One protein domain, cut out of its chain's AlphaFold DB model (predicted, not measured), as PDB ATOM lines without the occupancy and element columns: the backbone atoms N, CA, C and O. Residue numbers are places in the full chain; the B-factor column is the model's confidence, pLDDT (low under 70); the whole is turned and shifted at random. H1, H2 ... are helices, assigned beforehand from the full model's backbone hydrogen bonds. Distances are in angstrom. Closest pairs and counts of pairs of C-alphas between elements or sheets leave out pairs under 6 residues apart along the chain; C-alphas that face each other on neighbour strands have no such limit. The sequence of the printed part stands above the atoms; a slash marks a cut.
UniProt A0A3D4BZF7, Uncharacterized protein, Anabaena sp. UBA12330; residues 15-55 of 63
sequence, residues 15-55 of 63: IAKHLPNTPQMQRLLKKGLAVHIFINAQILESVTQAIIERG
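AT A GLANCE: This is residues 15 to 55 of the 63 residues of an uncharacterized protein of Anabaena sp. UBA12330 (UniProt A0A3D4BZF7). One longer helix, H3, makes an arm at one end of an elongated model, and its residues 48 to 54 stick out from the rest. H2 lies at the other end, the short helix H1 packs on it nearer the middle of the length, and a winding stretch, residues 31 to 40, joins H2 to H3. The printed part has 41 residues with three named helices, in the order H1, H2, H3, and no named strand; its class is all helix. It is loose, with a radius of gyration of the C-alphas of 11.4 A, and spans 34 by 17 by 12 A.

IN THESE COORDINATES: Find C-alpha 41 at (214.729, 136.193, 292.214); from there H3, residues 41 to 54, runs 19.8 A to C-alpha 54 at (224.358, 119.243, 288.850). Go back to C-alpha 15 at (215.349, 137.343, 284.590), where H1, residues 15 to 18, begins; it measures 5.4 A from first to last C-alpha. H2, residues 23 to 30, measures 10.4 A.

HOW THE PARTS SIT: Look first from H3 to H1: they are close but not clearly touching, and their closest C-alphas, those of Ile 15 and Ala 41, are 7.7 A apart. H1 and H2 touch, with the closest C-alphas, those of Lys 17 and Met 25, 4.4 A apart. H2 and H3 are apart. In H2 and H3 every O i to N i+4 pair is within hydrogen-bond range; H1 is too short for such a pair, but its one O i to N i+3 pair is within range.

THE WHOLE: The two C-alphas farthest apart are those of Lys 30 and Glu 53, at 33.7 A. Residues 48 to 55, of which 48 to 54 belong to H3, stand free; the body without them spans 28 by 15 by 12 A. The link from H1 to H2 is tight, and that from H2 to H3, with 10 residues, is short. The printed part has no cut. Look in the B-factor column for a mean pLDDT of 83.6 over the printed part; residue 55 is under 70.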
ATOM      1  N   ILE A  15     215.956 137.559 283.266       85.94
ATOM      2  CA  ILE A  15     215.349 137.343 284.590       85.94
ATOM      3  C   ILE A  15     213.924 137.900 284.645       85.94
ATOM      4  O   ILE A  15     213.015 137.248 285.151       85.94
ATOM      5  N   ALA A  16     213.693 139.080 284.064       85.56
ATOM      6  CA  ALA A  16     212.409 139.761 284.186       85.56
ATOM      7  C   ALA A  16     211.225 138.922 283.671       85.56
ATOM      8  O   ALA A  16     210.168 138.941 284.290       85.56
ATOM      9  N   LYS A  17     211.378 138.130 282.599       88.19
ATOM     10  CA  LYS A  17     210.283 137.267 282.098       88.19
ATOM     11  C   LYS A  17     209.930 136.102 283.032       88.19
ATOM     12  O   LYS A  17     208.882 135.495 282.842       88.19
ATOM     13  N   HIS A  18     210.779 135.812 284.013       86.88
ATOM     14  CA  HIS A  18     210.628 134.720 284.969       86.88
ATOM     15  C   HIS A  18     210.196 135.187 286.366       86.88
ATOM     16  O   HIS A  18     210.007 134.355 287.250       86.88
ATOM     17  N   LEU A  19     210.026 136.497 286.567       87.44
ATOM     18  CA  LEU A  19     209.539 137.080 287.816       87.44
ATOM     19  C   LEU A  19     208.068 137.499 287.699       87.44
ATOM     20  O   LEU A  19     207.613 137.872 286.610       87.44
ATOM     21  N   PRO A  20     207.312 137.462 288.808       84.62
ATOM     22  CA  PRO A  20     205.915 137.845 288.797       84.62
ATOM     23  C   PRO A  20     205.781 139.346 288.548       84.62
ATOM     24  O   PRO A  20     206.635 140.145 288.932       84.62
ATOM     25  N   ASN A  21     204.663 139.735 287.936       86.44
ATOM     26  CA  ASN A  21     204.249 141.133 287.784       86.44
ATOM     27  C   ASN A  21     205.210 142.032 286.989       86.44
ATOM     28  O   ASN A  21     205.094 143.255 287.050       86.44
ATOM     29  N   THR A  22     206.120 141.465 286.195       88.31
ATOM     30  CA  THR A  22     206.934 142.261 285.274       88.31
ATOM     31  C   THR A  22     206.189 142.505 283.954       88.31
ATOM     32  O   THR A  22     205.419 141.647 283.499       88.31
ATOM     33  N   PRO A  23     206.441 143.634 283.265       90.25
ATOM     34  CA  PRO A  23     205.889 143.873 281.931       90.25
ATOM     35  C   PRO A  23     206.237 142.763 280.924       90.25
ATOM     36  O   PRO A  23     205.437 142.435 280.047       90.25
ATOM     37  N   GLN A  24     207.423 142.160 281.051       88.62
ATOM     38  CA  GLN A  24     207.900 141.076 280.196       88.62
ATOM     39  C   GLN A  24     207.085 139.795 280.411       88.62
ATOM     40  O   GLN A  24     206.633 139.201 279.431       88.62
ATOM     41  N   MET A  25     206.850 139.405 281.668       87.44
ATOM     42  CA  MET A  25     206.007 138.261 282.027       87.44
ATOM     43  C   MET A  25     204.568 138.474 281.544       87.44
ATOM     44  O   MET A  25     204.024 137.628 280.834       87.44
ATOM     45  N   GLN A  26     203.986 139.653 281.795       88.44
ATOM     46  CA  GLN A  26     202.631 139.975 281.337       88.44
ATOM     47  C   GLN A  26     202.505 139.937 279.811       88.44
ATOM     48  O   GLN A  26     201.503 139.460 279.277       88.44
ATOM     49  N   ARG A  27     203.517 140.422 279.082       89.25
ATOM     50  CA  ARG A  27     203.539 140.361 277.614       89.25
ATOM     51  C   ARG A  27     203.567 138.920 277.104       89.25
ATOM     52  O   ARG A  27     202.950 138.655 276.076       89.25
ATOM     53  N   LEU A  28     204.277 138.014 277.774       86.38
ATOM     54  CA  LEU A  28     204.324 136.600 277.396       86.38
ATOM     55  C   LEU A  28     202.996 135.892 277.679       86.38
ATOM     56  O   LEU A  28     202.487 135.210 276.791       86.38
ATOM     57  N   LEU A  29     202.386 136.144 278.842       84.12
ATOM     58  CA  LEU A  29     201.058 135.618 279.176       84.12
ATOM     59  C   LEU A  29     199.994 136.081 278.176       84.12
ATOM     60  O   LEU A  29     199.219 135.276 277.673       84.12
ATOM     61  N   LYS A  30     200.008 137.368 277.803       87.00
ATOM     62  CA  LYS A  30     199.099 137.917 276.778       87.00
ATOM     63  C   LYS A  30     199.267 137.269 275.403       87.00
ATOM     64  O   LYS A  30     198.336 137.295 274.609       87.00
ATOM     65  N   LYS A  31     200.444 136.715 275.105       87.81
ATOM     66  CA  LYS A  31     200.714 135.984 273.860       87.81
ATOM     67  C   LYS A  31     200.316 134.505 273.932       87.81
ATOM     68  O   LYS A  31     200.545 133.796 272.959       87.81
ATOM     69  N   GLY A  32     199.769 134.036 275.057       80.56
ATOM     70  CA  GLY A  32     199.440 132.625 275.268       80.56
ATOM     71  C   GLY A  32     200.670 131.715 275.302       80.56
ATOM     72  O   GLY A  32     200.556 130.521 275.045       80.56
ATOM     73  N   LEU A  33     201.857 132.271 275.569       79.19
ATOM     74  CA  LEU A  33     203.085 131.489 275.659       79.19
ATOM     75  C   LEU A  33     203.214 130.899 277.063       79.19
ATOM     76  O   LEU A  33     202.923 131.577 278.048       79.19
ATOM     77  N   ALA A  34     203.697 129.660 277.151       73.00
ATOM     78  CA  ALA A  34     204.057 129.057 278.427       73.00
ATOM     79  C   ALA A  34     205.184 129.871 279.084       73.00
ATOM     80  O   ALA A  34     206.207 130.161 278.455       73.00
ATOM     81  N   VAL A  35     204.992 130.250 280.349       72.88
ATOM     82  CA  VAL A  35     205.983 130.987 281.140       72.88
ATOM     83  C   VAL A  35     206.245 130.223 282.427       72.88
ATOM     84  O   VAL A  35     205.332 129.998 283.214       72.88
ATOM     85  N   HIS A  36     207.506 129.874 282.669       80.00
ATOM     86  CA  HIS A  36     207.950 129.441 283.990       80.00
ATOM     87  C   HIS A  36     208.188 130.681 284.851       80.00
ATOM     88  O   HIS A  36     209.088 131.476 284.556       80.00
ATOM     89  N   ILE A  37     207.353 130.857 285.876       81.38
ATOM     90  CA  ILE A  37     207.407 131.984 286.807       81.38
ATOM     91  C   ILE A  37     207.902 131.461 288.152       81.38
ATOM     92  O   ILE A  37     207.300 130.559 288.731       81.38
ATOM     93  N   PHE A  38     208.985 132.043 288.658       86.25
ATOM     94  CA  PHE A  38     209.473 131.789 290.009       86.25
ATOM     95  C   PHE A  38     208.886 132.818 290.966       86.25
ATOM     96  O   PHE A  38     208.643 133.957 290.583       86.25
ATOM     97  N   ILE A  39     208.682 132.435 292.225       83.94
ATOM     98  CA  ILE A  39     208.061 133.309 293.233       83.94
ATOM     99  C   ILE A  39     208.902 134.578 293.462       83.94
ATOM    100  O   ILE A  39     208.351 135.652 293.693       83.94
ATOM    101  N   ASN A  40     210.232 134.470 293.378       85.19
ATOM    102  CA  ASN A  40     211.160 135.591 293.504       85.19
ATOM    103  C   ASN A  40     212.515 135.288 292.828       85.19
ATOM    104  O   ASN A  40     212.761 134.175 292.355       85.19
ATOM    105  N   ALA A  41     213.394 136.294 292.805       86.00
ATOM    106  CA  ALA A  41     214.729 136.193 292.214       86.00
ATOM    107  C   ALA A  41     215.640 135.199 292.951       86.00
ATOM    108  O   ALA A  41     216.361 134.455 292.301       86.00
ATOM    109  N   GLN A  42     215.540 135.109 294.280       87.81
ATOM    110  CA  GLN A  42     216.369 134.207 295.094       87.81
ATOM    111  C   GLN A  42     216.131 132.728 294.740       87.81
ATOM    112  O   GLN A  42     217.069 131.935 294.678       87.81
ATOM    113  N   ILE A  43     214.878 132.347 294.466       87.00
ATOM    114  CA  ILE A  43     214.540 130.991 294.010       87.00
ATOM    115  C   ILE A  43     215.050 130.760 292.585       87.00
ATOM    116  O   ILE A  43     215.613 129.702 292.315       87.00
ATOM    117  N   LEU A  44     214.894 131.736 291.683       87.44
ATOM    118  CA  LEU A  44     215.432 131.647 290.322       87.44
ATOM    119  C   LEU A  44     216.950 131.432 290.336       87.44
ATOM    120  O   LEU A  44     217.451 130.566 289.623       87.44
ATOM    121  N   GLU A  45     217.672 132.189 291.161       86.19
ATOM    122  CA  GLU A  45     219.120 132.060 291.339       86.19
ATOM    123  C   GLU A  45     219.488 130.678 291.883       86.19
ATOM    124  O   GLU A  45     220.352 130.014 291.319       86.19
ATOM    125  N   SER A  46     218.773 130.191 292.902       84.50
ATOM    126  CA  SER A  46     219.017 128.871 293.502       84.50
ATOM    127  C   SER A  46     218.795 127.724 292.508       84.50
ATOM    128  O   SER A  46     219.593 126.791 292.440       84.50
ATOM    129  N   VAL A  47     217.732 127.801 291.701       83.31
ATOM    130  CA  VAL A  47     217.450 126.821 290.638       83.31
ATOM    131  C   VAL A  47     218.503 126.899 289.538       83.31
ATOM    132  O   VAL A  47     218.980 125.867 289.075       83.31
ATOM    133  N   THR A  48     218.902 128.110 289.142       83.75
ATOM    134  CA  THR A  48     219.957 128.312 288.141       83.75
ATOM    135  C   THR A  48     221.271 127.699 288.611       83.75
ATOM    136  O   THR A  48     221.889 126.936 287.873       83.75
ATOM    137  N   GLN A  49     221.661 127.965 289.858       81.12
ATOM    138  CA  GLN A  49     222.874 127.421 290.452       81.12
ATOM    139  C   GLN A  49     222.830 125.889 290.515       81.12
ATOM    140  O   GLN A  49     223.790 125.233 290.123       81.12
ATOM    141  N   ALA A  50     221.694 125.301 290.906       83.62
ATOM    142  CA  ALA A  50     221.529 123.850 290.917       83.62
ATOM    143  C   ALA A  50     221.680 123.222 289.516       83.62
ATOM    144  O   ALA A  50     222.281 122.155 289.389       83.62
ATOM    145  N   ILE A  51     221.181 123.885 288.463       79.56
ATOM    146  CA  ILE A  51     221.345 123.440 287.069       79.56
ATOM    147  C   ILE A  51     222.817 123.504 286.648       79.56
ATOM    148  O   ILE A  51     223.313 122.552 286.047       79.56
ATOM    149  N   ILE A  52     223.513 124.596 286.982       77.88
ATOM    150  CA  ILE A  52     224.943 124.770 286.682       77.88
ATOM    151  C   ILE A  52     225.777 123.691 287.386       77.88
ATOM    152  O   ILE A  52     226.648 123.086 286.769       77.88
ATOM    153  N   GLU A  53     225.498 123.424 288.662       77.50
ATOM    154  CA  GLU A  53     226.285 122.503 289.487       77.50
ATOM    155  C   GLU A  53     226.025 121.028 289.185       77.50
ATOM    156  O   GLU A  53     226.946 120.213 289.250       77.50
ATOM    157  N   ARG A  54     224.770 120.656 288.913       72.81
ATOM    158  CA  ARG A  54     224.358 119.243 288.850       72.81
ATOM    159  C   ARG A  54     223.989 118.777 287.450       72.81
ATOM    160  O   ARG A  54     223.902 117.574 287.236       72.81
ATOM    161  N   GLY A  55     223.744 119.687 286.506       62.50
ATOM    162  CA  GLY A  55     223.273 119.347 285.159       62.50
ATOM    163  C   GLY A  55     221.901 118.655 285.112       62.50
ATOM    164  O   GLY A  55     221.455 118.279 284.031       62.50
TER     165      GLY A  55